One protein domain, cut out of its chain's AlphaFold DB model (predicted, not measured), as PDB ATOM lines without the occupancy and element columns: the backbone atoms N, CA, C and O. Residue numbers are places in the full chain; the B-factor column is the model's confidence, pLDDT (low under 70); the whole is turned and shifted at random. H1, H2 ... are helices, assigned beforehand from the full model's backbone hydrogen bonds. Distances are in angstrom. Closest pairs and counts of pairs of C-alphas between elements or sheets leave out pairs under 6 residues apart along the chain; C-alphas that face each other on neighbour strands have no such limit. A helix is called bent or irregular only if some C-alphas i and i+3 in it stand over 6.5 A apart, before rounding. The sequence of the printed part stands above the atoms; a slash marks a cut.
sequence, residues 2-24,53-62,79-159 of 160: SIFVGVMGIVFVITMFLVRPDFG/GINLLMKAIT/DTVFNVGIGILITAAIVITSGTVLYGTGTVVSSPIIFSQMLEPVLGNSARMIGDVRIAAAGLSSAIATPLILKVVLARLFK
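AT A GLANCE: This is residues 2 to 24, 53 to 62 and 79 to 159 of the 160 residues of the protein "Divalent metal cation transporter MntH" of Jeotgalibaca dankookensis (UniProt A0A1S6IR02). One long helix, H6, makes the long axis; H1 crosses its first half and H3 crosses H1 on the side away from H6, while H4 and H5 pack at the first end of H6 and the short H2 packs crosswise farther along. The printed part has 114 residues with six named helices, H1 to H6 in chain order, and no named strand: all helix. It is loose and elongated, with a radius of gyration of the C-alphas of 16.7 A and spans of 54 by 28 by 26 A.

IN THESE COORDINATES: Find C-alpha 126 at (168.768, 187.151, 132.271); from there H6 runs 48.2 A to C-alpha 158 at (153.026, 141.600, 132.678). H6 is neither bent nor irregular, but only just: C-alphas 144 and 147 are 6.2 A apart. H1, residues 2 to 18, begins at (159.993, 167.420, 142.261) and spans 24.1 A. H3, residues 79 to 102, spans 34.6 A; H2 is residues 53 to 62, H4 112 to 118 and H5 120 to 123.

HOW THE PARTS SIT: Start at the hub, H6. Its residues 130 to 141 touch H1, opposite ways at a steep tilt of 39 degrees, closest at C-alphas 8 and 134, 5.1 A. H4 touches H6 at a shallow tilt of 23 degrees, opposite ways, with C-alphas 116 and 131 closest at 4.7 A. H2 touches H6 only just about perpendicular, at 71 degrees; C-alphas 58 and 149 are closest, 6.5 A. H5 and H6 touch only at the corner, and only just, with 3 pairs of C-alphas within 8 A; the closest are 120 and 127, 5.0 A. Look next at H3: it touches H1 at 42 degrees, a steep tilt, the same way, closest at C-alphas 16 and 97, 5.1 A, yet is apart from H6. Every O i to N i+4 pair is within hydrogen-bond range in H1, H2, H3 and H4, and 27 of 29 in H6; H5 is too short for such a pair.

THE WHOLE: C-alphas 121 and 159 are the two farthest apart, 53.8 A. Residues 25 to 52 and 63 to 78 are not printed, with C-alpha gaps of 34.3 A and 11.6 A. Of the links printed whole, none is long. Mean pLDDT of the printed part is 83.6, and no printed residue is under 70.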
ATOM      1  N   SER A   2     160.760 166.305 141.672       73.75
ATOM      2  CA  SER A   2     159.993 167.420 142.261       73.75
ATOM      3  C   SER A   2     160.747 168.754 142.330       73.75
ATOM      4  O   SER A   2     160.140 169.795 142.122       73.75
ATOM      5  N   ILE A   3     162.070 168.734 142.539       80.94
ATOM      6  CA  ILE A   3     162.905 169.951 142.528       80.94
ATOM      7  C   ILE A   3     162.888 170.624 141.147       80.94
ATOM      8  O   ILE A   3     162.690 171.830 141.064       80.94
ATOM      9  N   PHE A   4     163.029 169.859 140.061       77.62
ATOM     10  CA  PHE A   4     163.024 170.407 138.699       77.62
ATOM     11  C   PHE A   4     161.669 171.014 138.336       77.62
ATOM     12  O   PHE A   4     161.621 172.119 137.804       77.62
ATOM     13  N   VAL A   5     160.577 170.323 138.681       78.19
ATOM     14  CA  VAL A   5     159.209 170.815 138.462       78.19
ATOM     15  C   VAL A   5     158.940 172.068 139.294       78.19
ATOM     16  O   VAL A   5     158.391 173.036 138.778       78.19
ATOM     17  N   GLY A   6     159.369 172.078 140.560       83.12
ATOM     18  CA  GLY A   6     159.222 173.225 141.452       83.12
ATOM     19  C   GLY A   6     159.977 174.449 140.945       83.12
ATOM     20  O   GLY A   6     159.383 175.516 140.824       83.12
ATOM     21  N   VAL A   7     161.252 174.284 140.573       80.75
ATOM     22  CA  VAL A   7     162.051 175.359 139.971       80.75
ATOM     23  C   VAL A   7     161.358 175.859 138.709       80.75
ATOM     24  O   VAL A   7     160.994 177.028 138.663       80.75
ATOM     25  N   MET A   8     161.092 174.982 137.734       81.88
ATOM     26  CA  MET A   8     160.426 175.335 136.476       81.88
ATOM     27  C   MET A   8     159.133 176.127 136.712       81.88
ATOM     28  O   MET A   8     158.954 177.198 136.130       81.88
ATOM     29  N   GLY A   9     158.257 175.617 137.578       84.06
ATOM     30  CA  GLY A   9     156.968 176.222 137.881       84.06
ATOM     31  C   GLY A   9     157.092 177.606 138.503       84.06
ATOM     32  O   GLY A   9     156.475 178.547 138.008       84.06
ATOM     33  N   ILE A  10     157.943 177.755 139.526       85.56
ATOM     34  CA  ILE A  10     158.210 179.051 140.163       85.56
ATOM     35  C   ILE A  10     158.655 180.058 139.115       85.56
ATOM     36  O   ILE A  10     158.128 181.169 139.060       85.56
ATOM     37  N   VAL A  11     159.601 179.673 138.258       83.44
ATOM     38  CA  VAL A  11     160.130 180.651 137.328       83.44
ATOM     39  C   VAL A  11     159.073 181.049 136.277       83.44
ATOM     40  O   VAL A  11     158.949 182.236 135.973       83.44
ATOM     41  N   PHE A  12     158.246 180.121 135.772       82.94
ATOM     42  CA  PHE A  12     157.128 180.460 134.867       82.94
ATOM     43  C   PHE A  12     156.082 181.368 135.496       82.94
ATOM     44  O   PHE A  12     155.673 182.339 134.859       82.94
ATOM     45  N   VAL A  13     155.711 181.113 136.746       88.50
ATOM     46  CA  VAL A  13     154.777 181.970 137.480       88.50
ATOM     47  C   VAL A  13     155.365 183.369 137.671       88.50
ATOM     48  O   VAL A  13     154.692 184.353 137.386       88.50
ATOM     49  N   ILE A  14     156.637 183.482 138.067       86.81
ATOM     50  CA  ILE A  14     157.313 184.782 138.197       86.81
ATOM     51  C   ILE A  14     157.331 185.523 136.853       86.81
ATOM     52  O   ILE A  14     156.997 186.703 136.797       86.81
ATOM     53  N   THR A  15     157.666 184.839 135.755       83.69
ATOM     54  CA  THR A  15     157.665 185.461 134.422       83.69
ATOM     55  C   THR A  15     156.296 185.961 134.008       83.69
ATOM     56  O   THR A  15     156.224 187.056 133.465       83.69
ATOM     57  N   MET A  16     155.230 185.212 134.301       88.19
ATOM     58  CA  MET A  16     153.865 185.649 134.016       88.19
ATOM     59  C   MET A  16     153.571 187.004 134.668       88.19
ATOM     60  O   MET A  16     152.987 187.864 134.029       88.19
ATOM     61  N   PHE A  17     154.009 187.244 135.904       87.94
ATOM     62  CA  PHE A  17     153.824 188.555 136.535       87.94
ATOM     63  C   PHE A  17     154.750 189.634 135.955       87.94
ATOM     64  O   PHE A  17     154.349 190.791 135.838       87.94
ATOM     65  N   LEU A  18     155.973 189.268 135.563       85.69
ATOM     66  CA  LEU A  18     156.952 190.208 135.009       85.69
ATOM     67  C   LEU A  18     156.582 190.718 133.611       85.69
ATOM     68  O   LEU A  18     156.842 191.883 133.325       85.69
ATOM     69  N   VAL A  19     155.929 189.901 132.773       85.00
ATOM     70  CA  VAL A  19     155.423 190.343 131.455       85.00
ATOM     71  C   VAL A  19     154.211 191.271 131.547       85.00
ATOM     72  O   VAL A  19     153.820 191.831 130.531       85.00
ATOM     73  N   ARG A  20     153.653 191.479 132.752       86.44
ATOM     74  CA  ARG A  20     152.516 192.376 133.025       86.44
ATOM     75  C   ARG A  20     151.328 192.138 132.075       86.44
ATOM     76  O   ARG A  20     150.971 193.036 131.314       86.44
ATOM     77  N   PRO A  21     150.709 190.946 132.117       87.56
ATOM     78  CA  PRO A  21     149.543 190.654 131.303       87.56
ATOM     79  C   PRO A  21     148.378 191.563 131.705       87.56
ATOM     80  O   PRO A  21     148.238 191.934 132.875       87.56
ATOM     81  N   ASP A  22     147.503 191.870 130.752       91.50
ATOM     82  CA  ASP A  22     146.206 192.459 131.068       91.50
ATOM     83  C   ASP A  22     145.331 191.397 131.747       91.50
ATOM     84  O   ASP A  22     144.800 190.487 131.107       91.50
ATOM     85  N   PHE A  23     145.193 191.495 133.069       88.12
ATOM     86  CA  PHE A  23     144.392 190.548 133.842       88.12
ATOM     87  C   PHE A  23     142.899 190.589 133.486       88.12
ATOM     88  O   PHE A  23     142.217 189.584 133.668       88.12
ATOM     89  N   GLY A  24     142.387 191.706 132.959       90.69
ATOM     90  CA  GLY A  24     141.016 191.797 132.463       90.69
ATOM     91  C   GLY A  24     140.803 190.904 131.243       90.69
ATOM     92  O   GLY A  24     139.857 190.115 131.215       90.69
ATOM     93  N   GLY A  53     147.441 159.331 129.088       81.88
ATOM     94  CA  GLY A  53     146.834 158.107 129.637       81.88
ATOM     95  C   GLY A  53     147.725 157.345 130.626       81.88
ATOM     96  O   GLY A  53     147.242 156.845 131.642       81.88
ATOM     97  N   ILE A  54     149.043 157.328 130.399       81.75
ATOM     98  CA  ILE A  54     149.989 156.661 131.305       81.75
ATOM     99  C   ILE A  54     150.081 157.349 132.682       81.75
ATOM    100  O   ILE A  54     150.255 156.677 133.699       81.75
ATOM    101  N   ASN A  55     149.879 158.670 132.743       83.44
ATOM    102  CA  ASN A  55     149.864 159.423 133.999       83.44
ATOM    103  C   ASN A  55     148.602 159.127 134.815       83.44
ATOM    104  O   ASN A  55     148.674 159.082 136.042       83.44
ATOM    105  N   LEU A  56     147.464 158.878 134.155       85.12
ATOM    106  CA  LEU A  56     146.224 158.473 134.827       85.12
ATOM    107  C   LEU A  56     146.387 157.112 135.510       85.12
ATOM    108  O   LEU A  56     146.031 156.965 136.679       85.12
ATOM    109  N   LEU A  57     146.993 156.142 134.814       86.25
ATOM    110  CA  LEU A  57     147.299 154.828 135.385       86.25
ATOM    111  C   LEU A  57     148.249 154.950 136.578       86.25
ATOM    112  O   LEU A  57     147.975 154.401 137.644       86.25
ATOM    113  N   MET A  58     149.334 155.716 136.431       86.50
ATOM    114  CA  MET A  58     150.283 155.938 137.521       86.50
ATOM    115  C   MET A  58     149.624 156.615 138.726       86.50
ATOM    116  O   MET A  58     149.877 156.235 139.871       86.50
ATOM    117  N   LYS A  59     148.747 157.595 138.492       86.88
ATOM    118  CA  LYS A  59     147.998 158.266 139.557       86.88
ATOM    119  C   LYS A  59     147.068 157.295 140.282       86.88
ATOM    120  O   LYS A  59     147.019 157.333 141.508       86.88
ATOM    121  N   ALA A  60     146.370 156.419 139.561       86.88
ATOM    122  CA  ALA A  60     145.519 155.398 140.166       86.88
ATOM    123  C   ALA A  60     146.337 154.421 141.029       86.88
ATOM    124  O   ALA A  60     145.995 154.192 142.187       86.88
ATOM    125  N   ILE A  61     147.457 153.922 140.495       86.88
ATOM    126  CA  ILE A  61     148.376 153.013 141.195       86.88
ATOM    127  C   ILE A  61     148.907 153.650 142.485       86.88
ATOM    128  O   ILE A  61     148.738 153.092 143.565       86.88
ATOM    129  N   THR A  62     149.500 154.838 142.380       87.12
ATOM    130  CA  THR A  62     150.128 155.525 143.522       87.12
ATOM    131  C   THR A  62     149.119 155.967 144.575       87.12
ATOM    132  O   THR A  62     149.426 155.949 145.762       87.12
ATOM    133  N   ASP A  79     145.155 166.043 148.286       89.00
ATOM    134  CA  ASP A  79     146.458 165.780 147.654       89.00
ATOM    135  C   ASP A  79     146.351 165.812 146.121       89.00
ATOM    136  O   ASP A  79     147.202 166.362 145.422       89.00
ATOM    137  N   THR A  80     145.269 165.262 145.572       89.25
ATOM    138  CA  THR A  80     145.027 165.274 144.126       89.25
ATOM    139  C   THR A  80     144.716 166.671 143.603       89.25
ATOM    140  O   THR A  80     145.369 167.112 142.661       89.25
ATOM    141  N   VAL A  81     143.766 167.379 144.218       91.19
ATOM    142  CA  VAL A  81     143.371 168.731 143.799       91.19
ATOM    143  C   VAL A  81     144.547 169.700 143.902       91.19
ATOM    144  O   VAL A  81     144.781 170.468 142.975       91.19
ATOM    145  N   PHE A  82     145.326 169.626 144.980       91.12
ATOM    146  CA  PHE A  82     146.479 170.493 145.195       91.12
ATOM    147  C   PHE A  82     147.559 170.288 144.125       91.12
ATOM    148  O   PHE A  82     147.970 171.240 143.464       91.12
ATOM    149  N   ASN A  83     147.981 169.040 143.892       86.81
ATOM    150  CA  ASN A  83     149.032 168.753 142.914       86.81
ATOM    151  C   ASN A  83     148.588 169.039 141.471       86.81
ATOM    152  O   ASN A  83     149.357 169.598 140.689       86.81
ATOM    153  N   VAL A  84     147.346 168.692 141.115       88.19
ATOM    154  CA  VAL A  84     146.795 168.992 139.784       88.19
ATOM    155  C   VAL A  84     146.640 170.502 139.594       88.19
ATOM    156  O   VAL A  84     146.994 171.021 138.538       88.19
ATOM    157  N   GLY A  85     146.191 171.221 140.627       91.06
ATOM    158  CA  GLY A  85     146.057 172.678 140.611       91.06
ATOM    159  C   GLY A  85     147.380 173.397 140.345       91.06
ATOM    160  O   GLY A  85     147.415 174.316 139.530       91.06
ATOM    161  N   ILE A  86     148.484 172.938 140.945       89.00
ATOM    162  CA  ILE A  86     149.827 173.468 140.647       89.00
ATOM    163  C   ILE A  86     150.181 173.256 139.171       89.00
ATOM    164  O   ILE A  86     150.677 174.177 138.523       89.00
ATOM    165  N   GLY A  87     149.904 172.073 138.616       87.69
ATOM    166  CA  GLY A  87     150.136 171.797 137.196       87.69
ATOM    167  C   GLY A  87     149.353 172.744 136.282       87.69
ATOM    168  O   GLY A  87     149.926 173.332 135.368       87.69
ATOM    169  N   ILE A  88     148.067 172.954 136.580       89.75
ATOM    170  CA  ILE A  88     147.205 173.891 135.844       89.75
ATOM    171  C   ILE A  88     147.745 175.321 135.939       89.75
ATOM    172  O   ILE A  88     147.810 176.009 134.923       89.75
ATOM    173  N   LEU A  89     148.175 175.759 137.126       92.06
ATOM    174  CA  LEU A  89     148.742 177.092 137.335       92.06
ATOM    175  C   LEU A  89     149.993 177.320 136.477       92.06
ATOM    176  O   LEU A  89     150.129 178.372 135.858       92.06
ATOM    177  N   ILE A  90     150.893 176.335 136.415       89.19
ATOM    178  CA  ILE A  90     152.113 176.424 135.603       89.19
ATOM    179  C   ILE A  90     151.755 176.501 134.114       89.19
ATOM    180  O   ILE A  90     152.273 177.364 133.407       89.19
ATOM    181  N   THR A  91     150.846 175.646 133.639       89.31
ATOM    182  CA  THR A  91     150.383 175.673 132.244       89.31
ATOM    183  C   THR A  91     149.731 177.009 131.898       89.31
ATOM    184  O   THR A  91     150.061 177.605 130.873       89.31
ATOM    185  N   ALA A  92     148.862 177.529 132.768       91.56
ATOM    186  CA  ALA A  92     148.241 178.837 132.591       91.56
ATOM    187  C   ALA A  92     149.293 179.951 132.528       91.56
ATOM    188  O   ALA A  92     149.242 180.782 131.626       91.56
ATOM    189  N   ALA A  93     150.295 179.932 133.413       89.94
ATOM    190  CA  ALA A  93     151.386 180.900 133.396       89.94
ATOM    191  C   ALA A  93     152.155 180.885 132.065       89.94
ATOM    192  O   ALA A  93     152.463 181.950 131.529       89.94
ATOM    193  N   ILE A  94     152.423 179.703 131.496       87.12
ATOM    194  CA  ILE A  94     153.072 179.560 130.184       87.12
ATOM    195  C   ILE A  94     152.193 180.144 129.071       87.12
ATOM    196  O   ILE A  94     152.686 180.931 128.261       87.12
ATOM    197  N   VAL A  95     150.905 179.793 129.033       89.81
ATOM    198  CA  VAL A  95     149.965 180.266 128.002       89.81
ATOM    199  C   VAL A  95     149.774 181.781 128.080       89.81
ATOM    200  O   VAL A  95     149.898 182.454 127.060       89.81
ATOM    201  N   ILE A  96     149.559 182.336 129.276       91.44
ATOM    202  CA  ILE A  96     149.392 183.781 129.497       91.44
ATOM    203  C   ILE A  96     150.657 184.534 129.087       91.44
ATOM    204  O   ILE A  96     150.584 185.525 128.364       91.44
ATOM    205  N   THR A  97     151.827 184.041 129.502       88.25
ATOM    206  CA  THR A  97     153.116 184.623 129.112       88.25
ATOM    207  C   THR A  97     153.282 184.622 127.595       88.25
ATOM    208  O   THR A  97     153.642 185.640 127.010       88.25
ATOM    209  N   SER A  98     152.980 183.492 126.951       86.25
ATOM    210  CA  SER A  98     153.097 183.345 125.498       86.25
ATOM    211  C   SER A  98     152.144 184.286 124.769       86.25
ATOM    212  O   SER A  98     152.568 184.985 123.858       86.25
ATOM    213  N   GLY A  99     150.884 184.364 125.203       88.25
ATOM    214  CA  GLY A  99     149.909 185.300 124.649       88.25
ATOM    215  C   GLY A  99     150.337 186.754 124.828       88.25
ATOM    216  O   GLY A  99     150.250 187.530 123.893       88.25
ATOM    217  N   THR A 100     150.888 187.121 125.981       88.06
ATOM    218  CA  THR A 100     151.299 188.511 126.245       88.06
ATOM    219  C   THR A 100     152.481 188.947 125.376       88.06
ATOM    220  O   THR A 100     152.541 190.091 124.941       88.06
ATOM    221  N   VAL A 101     153.428 188.042 125.125       85.06
ATOM    222  CA  VAL A 101     154.703 188.373 124.469       85.06
ATOM    223  C   VAL A 101     154.690 188.104 122.962       85.06
ATOM    224  O   VAL A 101     155.388 188.785 122.217       85.06
ATOM    225  N   LEU A 102     153.930 187.107 122.498       84.50
ATOM    226  CA  LEU A 102     153.938 186.658 121.098       84.50
ATOM    227  C   LEU A 102     152.694 187.085 120.316       84.50
ATOM    228  O   LEU A 102     152.707 187.081 119.084       84.50
ATOM    229  N   TYR A 103     151.589 187.411 120.989       84.00
ATOM    230  CA  TYR A 103     150.372 187.784 120.278       84.00
ATOM    231  C   TYR A 103     150.569 189.119 119.552       84.00
ATOM    232  O   TYR A 103     151.021 190.101 120.131       84.00
ATOM    233  N   GLY A 104     150.249 189.146 118.256       80.44
ATOM    234  CA  GLY A 104     150.403 190.336 117.415       80.44
ATOM    235  C   GLY A 104     151.823 190.609 116.902       80.44
ATOM    236  O   GLY A 104     151.986 191.506 116.082       80.44
ATOM    237  N   THR A 105     152.843 189.832 117.295       81.75
ATOM    238  CA  THR A 105     154.227 190.033 116.809       81.75
ATOM    239  C   THR A 105     154.501 189.387 115.449       81.75
ATOM    240  O   THR A 105     155.526 189.664 114.830       81.75
ATOM    241  N   GLY A 106     153.622 188.489 114.987       78.56
ATOM    242  CA  GLY A 106     153.819 187.706 113.759       78.56
ATOM    243  C   GLY A 106     154.933 186.654 113.856       78.56
ATOM    244  O   GLY A 106     155.297 186.045 112.851       78.56
ATOM    245  N   THR A 107     155.493 186.426 115.049       80.75
ATOM    246  CA  THR A 107     156.597 185.486 115.258       80.75
ATOM    247  C   THR A 107     156.110 184.041 115.160       80.75
ATOM    248  O   THR A 107     155.274 183.598 115.946       80.75
ATOM    249  N   VAL A 108     156.684 183.273 114.233       77.75
ATOM    250  CA  VAL A 108     156.446 181.827 114.147       77.75
ATOM    251  C   VAL A 108     157.332 181.112 115.166       77.75
ATOM    252  O   VAL A 108     158.556 181.087 115.038       77.75
ATOM    253  N   VAL A 109     156.713 180.510 116.182       79.75
ATOM    254  CA  VAL A 109     157.431 179.728 117.197       79.75
ATOM    255  C   VAL A 109     157.652 178.307 116.683       79.75
ATOM    256  O   VAL A 109     156.753 177.473 116.726       79.75
ATOM    257  N   SER A 110     158.861 178.023 116.203       81.31
ATOM    258  CA  SER A 110     159.276 176.687 115.743       81.31
ATOM    259  C   SER A 110     160.120 175.915 116.763       81.31
ATOM    260  O   SER A 110     160.374 174.726 116.581       81.31
ATOM    261  N   SER A 111     160.563 176.569 117.842       82.06
ATOM    262  CA  SER A 111     161.413 175.968 118.872       82.06
ATOM    263  C   SER A 111     161.164 176.596 120.248       82.06
ATOM    264  O   SER A 111     160.952 177.809 120.324       82.06
ATOM    265  N   PRO A 112     161.271 175.822 121.348       76.31
ATOM    266  CA  PRO A 112     161.241 176.355 122.713       76.31
ATOM    267  C   PRO A 112     162.276 177.464 122.964       76.31
ATOM    268  O   PRO A 112     162.048 178.348 123.781       76.31
ATOM    269  N   ILE A 113     163.398 177.454 122.236       79.38
ATOM    270  CA  ILE A 113     164.456 178.467 122.369       79.38
ATOM    271  C   ILE A 113     163.959 179.844 121.911       79.38
ATOM    272  O   ILE A 113     164.286 180.851 122.533       79.38
ATOM    273  N   ILE A 114     163.125 179.890 120.865       78.56
ATOM    274  CA  ILE A 114     162.532 181.142 120.368       78.56
ATOM    275  C   ILE A 114     161.654 181.756 121.457       78.56
ATOM    276  O   ILE A 114     161.710 182.958 121.687       78.56
ATOM    277  N   PHE A 115     160.901 180.933 122.191       77.25
ATOM    278  CA  PHE A 115     160.118 181.415 123.324       77.25
ATOM    279  C   PHE A 115     161.006 182.067 124.402       77.25
ATOM    280  O   PHE A 115     160.689 183.162 124.861       77.25
ATOM    281  N   SER A 116     162.144 181.461 124.759       76.12
ATOM    282  CA  SER A 116     163.098 182.061 125.709       76.12
ATOM    283  C   SER A 116     163.693 183.382 125.214       76.12
ATOM    284  O   SER A 116     163.852 184.308 126.005       76.12
ATOM    285  N   GLN A 117     164.004 183.488 123.918       77.75
ATOM    286  CA  GLN A 117     164.527 184.717 123.307       77.75
ATOM    287  C   GLN A 117     163.493 185.843 123.322       77.75
ATOM    288  O   GLN A 117     163.816 186.986 123.621       77.75
ATOM    289  N   MET A 118     162.226 185.519 123.077       76.38
ATOM    290  CA  MET A 118     161.148 186.511 123.079       76.38
ATOM    291  C   MET A 118     160.866 187.079 124.475       76.38
ATOM    292  O   MET A 118     160.234 188.122 124.593       76.38
ATOM    293  N   LEU A 119     161.376 186.449 125.537       75.44
ATOM    294  CA  LEU A 119     161.335 187.002 126.888       75.44
ATOM    295  C   LEU A 119     162.430 188.051 127.158       75.44
ATOM    296  O   LEU A 119     162.327 188.759 128.160       75.44
ATOM    297  N   GLU A 120     163.457 188.183 126.305       76.25
ATOM    298  CA  GLU A 120     164.559 189.150 126.476       76.25
ATOM    299  C   GLU A 120     164.097 190.611 126.603       76.25
ATOM    300  O   GLU A 120     164.584 191.291 127.507       76.25
ATOM    301  N   PRO A 121     163.127 191.115 125.813       71.06
ATOM    302  CA  PRO A 121     162.634 192.485 125.960       71.06
ATOM    303  C   PRO A 121     162.000 192.772 127.328       71.06
ATOM    304  O   PRO A 121     161.958 193.923 127.755       71.06
ATOM    305  N   VAL A 122     161.508 191.740 128.021       71.94
ATOM    306  CA  VAL A 122     160.829 191.874 129.319       71.94
ATOM    307  C   VAL A 122     161.776 191.596 130.487       71.94
ATOM    308  O   VAL A 122     161.753 192.300 131.494       71.94
ATOM    309  N   LEU A 123     162.590 190.548 130.380       70.94
ATOM    310  CA  LEU A 123     163.439 190.039 131.463       70.94
ATOM    311  C   LEU A 123     164.922 190.433 131.304       70.94
ATOM    312  O   LEU A 123     165.746 190.081 132.149       70.94
ATOM    313  N   GLY A 124     165.274 191.148 130.233       71.88
ATOM    314  CA  GLY A 124     166.643 191.543 129.902       71.88
ATOM    315  C   GLY A 124     167.552 190.352 129.581       71.88
ATOM    316  O   GLY A 124     167.095 189.248 129.288       71.88
ATOM    317  N   ASN A 125     168.870 190.541 129.701       72.69
ATOM    318  CA  ASN A 125     169.869 189.497 129.407       72.69
ATOM    319  C   ASN A 125     169.712 188.221 130.259       72.69
ATOM    320  O   ASN A 125     170.184 187.151 129.875       72.69
ATOM    321  N   SER A 126     169.044 188.306 131.412       71.88
ATOM    322  CA  SER A 126     168.768 187.151 132.271       71.88
ATOM    323  C   SER A 126     167.657 186.244 131.726       71.88
ATOM    324  O   SER A 126     167.572 185.092 132.148       71.88
ATOM    325  N   ALA A 127     166.840 186.715 130.773       70.94
ATOM    326  CA  ALA A 127     165.733 185.964 130.177       70.94
ATOM    327  C   ALA A 127     166.190 184.655 129.540       70.94
ATOM    328  O   ALA A 127     165.609 183.602 129.793       70.94
ATOM    329  N   ARG A 128     167.270 184.732 128.756       72.12
ATOM    330  CA  ARG A 128     167.823 183.599 128.023       72.12
ATOM    331  C   ARG A 128     168.325 182.524 128.974       72.12
ATOM    332  O   ARG A 128     167.905 181.380 128.878       72.12
ATOM    333  N   MET A 129     169.122 182.908 129.972       77.44
ATOM    334  CA  MET A 129     169.625 181.974 130.982       77.44
ATOM    335  C   MET A 129     168.483 181.323 131.776       77.44
ATOM    336  O   MET A 129     168.480 180.116 131.998       77.44
ATOM    337  N   ILE A 130     167.482 182.110 132.173       76.12
ATOM    338  CA  ILE A 130     166.314 181.620 132.905       76.12
ATOM    339  C   ILE A 130     165.460 180.671 132.048       76.12
ATOM    340  O   ILE A 130     165.001 179.637 132.541       76.12
ATOM    341  N   GLY A 131     165.222 181.023 130.787       76.38
ATOM    342  CA  GLY A 131     164.456 180.222 129.840       76.38
ATOM    343  C   GLY A 131     165.163 178.914 129.502       76.38
ATOM    344  O   GLY A 131     164.553 177.850 129.582       76.38
ATOM    345  N   ASP A 132     166.466 178.968 129.239       78.69
ATOM    346  CA  ASP A 132     167.286 177.794 128.938       78.69
ATOM    347  C   ASP A 132     167.333 176.827 130.131       78.69
ATOM    348  O   ASP A 132     167.123 175.625 129.958       78.69
ATOM    349  N   VAL A 133     167.499 177.336 131.361       81.31
ATOM    350  CA  VAL A 133     167.435 176.503 132.577       81.31
ATOM    351  C   VAL A 133     166.053 175.874 132.750       81.31
ATOM    352  O   VAL A 133     165.966 174.694 133.095       81.31
ATOM    353  N   ARG A 134     164.962 176.606 132.489       80.00
ATOM    354  CA  ARG A 134     163.607 176.032 132.548       80.00
ATOM    355  C   ARG A 134     163.398 174.936 131.520       80.00
ATOM    356  O   ARG A 134     162.859 173.895 131.877       80.00
ATOM    357  N   ILE A 135     163.801 175.165 130.272       81.88
ATOM    358  CA  ILE A 135     163.657 174.188 129.187       81.88
ATOM    359  C   ILE A 135     164.481 172.938 129.507       81.88
ATOM    360  O   ILE A 135     163.969 171.824 129.394       81.88
ATOM    361  N   ALA A 136     165.715 173.110 129.985       84.44
ATOM    362  CA  ALA A 136     166.563 172.003 130.414       84.44
ATOM    363  C   ALA A 136     165.935 171.222 131.581       84.44
ATOM    364  O   ALA A 136     165.839 169.995 131.525       84.44
ATOM    365  N   ALA A 137     165.450 171.914 132.618       83.88
ATOM    366  CA  ALA A 137     164.787 171.291 133.764       83.88
ATOM    367  C   ALA A 137     163.503 170.545 133.361       83.88
ATOM    368  O   ALA A 137     163.269 169.432 133.835       83.88
ATOM    369  N   ALA A 138     162.697 171.124 132.465       80.88
ATOM    370  CA  ALA A 138     161.487 170.506 131.931       80.88
ATOM    371  C   ALA A 138     161.811 169.220 131.155       80.88
ATOM    372  O   ALA A 138     161.230 168.165 131.426       80.88
ATOM    373  N   GLY A 139     162.792 169.288 130.249       84.81
ATOM    374  CA  GLY A 139     163.248 168.146 129.459       84.81
ATOM    375  C   GLY A 139     163.795 167.015 130.331       84.81
ATOM    376  O   GLY A 139     163.366 165.871 130.194       84.81
ATOM    377  N   LEU A 140     164.675 167.333 131.287       86.62
ATOM    378  CA  LEU A 140     165.246 166.350 132.215       86.62
ATOM    379  C   LEU A 140     164.185 165.717 133.119       86.62
ATOM    380  O   LEU A 140     164.193 164.502 133.324       86.62
ATOM    381  N   SER A 141     163.246 166.513 133.642       84.75
ATOM    382  CA  SER A 141     162.149 165.995 134.464       84.75
ATOM    383  C   SER A 141     161.312 164.976 133.692       84.75
ATOM    384  O   SER A 141     161.037 163.892 134.210       84.75
ATOM    385  N   SER A 142     160.949 165.288 132.445       83.69
ATOM    386  CA  SER A 142     160.153 164.383 131.614       83.69
ATOM    387  C   SER A 142     160.937 163.139 131.190       83.69
ATOM    388  O   SER A 142     160.389 162.038 131.217       83.69
ATOM    389  N   ALA A 143     162.220 163.290 130.850       87.19
ATOM    390  CA  ALA A 143     163.082 162.181 130.445       87.19
ATOM    391  C   ALA A 143     163.281 161.142 131.561       87.19
ATOM    392  O   ALA A 143     163.426 159.959 131.271       87.19
ATOM    393  N   ILE A 144     163.253 161.563 132.831       86.44
ATOM    394  CA  ILE A 144     163.339 160.657 133.988       86.44
ATOM    395  C   ILE A 144     161.965 160.060 134.332       86.44
ATOM    396  O   ILE A 144     161.870 158.879 134.668       86.44
ATOM    397  N   ALA A 145     160.896 160.859 134.256       84.12
ATOM    398  CA  ALA A 145     159.551 160.430 134.631       84.12
ATOM    399  C   ALA A 145     159.009 159.328 133.710       84.12
ATOM    400  O   ALA A 145     158.515 158.309 134.193       84.12
ATOM    401  N   THR A 146     159.123 159.505 132.389       85.44
ATOM    402  CA  THR A 146     158.497 158.604 131.410       85.44
ATOM    403  C   THR A 146     158.986 157.153 131.529       85.44
ATOM    404  O   THR A 146     158.136 156.266 131.638       85.44
ATOM    405  N   PRO A 147     160.303 156.859 131.586       87.25
ATOM    406  CA  PRO A 147     160.784 155.486 131.747       87.25
ATOM    407  C   PRO A 147     160.378 154.862 133.083       87.25
ATOM    408  O   PRO A 147     160.078 153.670 133.133       87.25
ATOM    409  N   LEU A 148     160.337 155.649 134.166       86.31
ATOM    410  CA  LEU A 148     159.931 155.162 135.485       86.31
ATOM    411  C   LEU A 148     158.458 154.743 135.488       86.31
ATOM    412  O   LEU A 148     158.125 153.655 135.957       86.31
ATOM    413  N   ILE A 149     157.587 155.590 134.937       86.31
ATOM    414  CA  ILE A 149     156.160 155.293 134.826       86.31
ATOM    415  C   ILE A 149     155.951 154.068 133.934       86.31
ATOM    416  O   ILE A 149     155.222 153.150 134.308       86.31
ATOM    417  N   LEU A 150     156.627 154.024 132.783       87.75
ATOM    418  CA  LEU A 150     156.540 152.899 131.862       87.75
ATOM    419  C   LEU A 150     156.964 151.592 132.537       87.75
ATOM    420  O   LEU A 150     156.240 150.605 132.444       87.75
ATOM    421  N   LYS A 151     158.073 151.596 133.286       88.44
ATOM    422  CA  LYS A 151     158.512 150.440 134.077       88.44
ATOM    423  C   LYS A 151     157.412 149.958 135.026       88.44
ATOM    424  O   LYS A 151     157.110 148.771 135.031       88.44
ATOM    425  N   VAL A 152     156.818 150.854 135.819       86.38
ATOM    426  CA  VAL A 152     155.785 150.490 136.811       86.38
ATOM    427  C   VAL A 152     154.540 149.915 136.137       86.38
ATOM    428  O   VAL A 152     154.003 148.903 136.587       86.38
ATOM    429  N   VAL A 153     154.089 150.536 135.045       86.12
ATOM    430  CA  VAL A 153     152.903 150.086 134.309       86.12
ATOM    431  C   VAL A 153     153.152 148.731 133.645       86.12
ATOM    432  O   VAL A 153     152.325 147.833 133.792       86.12
ATOM    433  N   LEU A 154     154.290 148.547 132.967       88.31
ATOM    434  CA  LEU A 154     154.627 147.283 132.308       88.31
ATOM    435  C   LEU A 154     154.833 146.149 133.317       88.31
ATOM    436  O   LEU A 154     154.282 145.072 133.114       88.31
ATOM    437  N   ALA A 155     155.546 146.394 134.421       87.50
ATOM    438  CA  ALA A 155     155.737 145.410 135.490       87.50
ATOM    439  C   ALA A 155     154.392 144.900 136.034       87.50
ATOM    440  O   ALA A 155     154.166 143.697 136.159       87.50
ATOM    441  N   ARG A 156     153.436 145.807 136.273       83.38
ATOM    442  CA  ARG A 156     152.090 145.435 136.737       83.38
ATOM    443  C   ARG A 156     151.255 144.725 135.674       83.38
ATOM    444  O   ARG A 156     150.509 143.812 136.017       83.38
ATOM    445  N   LEU A 157     151.367 145.127 134.408       86.50
ATOM    446  CA  LEU A 157     150.611 144.525 133.308       86.50
ATOM    447  C   LEU A 157     151.093 143.103 132.993       86.50
ATOM    448  O   LEU A 157     150.276 142.205 132.811       86.50
ATOM    449  N   PHE A 158     152.409 142.893 132.979       90.94
ATOM    450  CA  PHE A 158     153.026 141.600 132.678       90.94
ATOM    451  C   PHE A 158     153.295 140.733 133.915       90.94
ATOM    452  O   PHE A 158     153.720 139.592 133.763       90.94
ATOM    453  N   LYS A 159     153.004 141.239 135.122       81.12
ATOM    454  CA  LYS A 159     153.275 140.576 136.412       81.12
ATOM    455  C   LYS A 159     154.745 140.160 136.568       81.12
ATOM    456  O   LYS A 159     155.021 139.073 137.077       81.12
TER     457      LYS A 159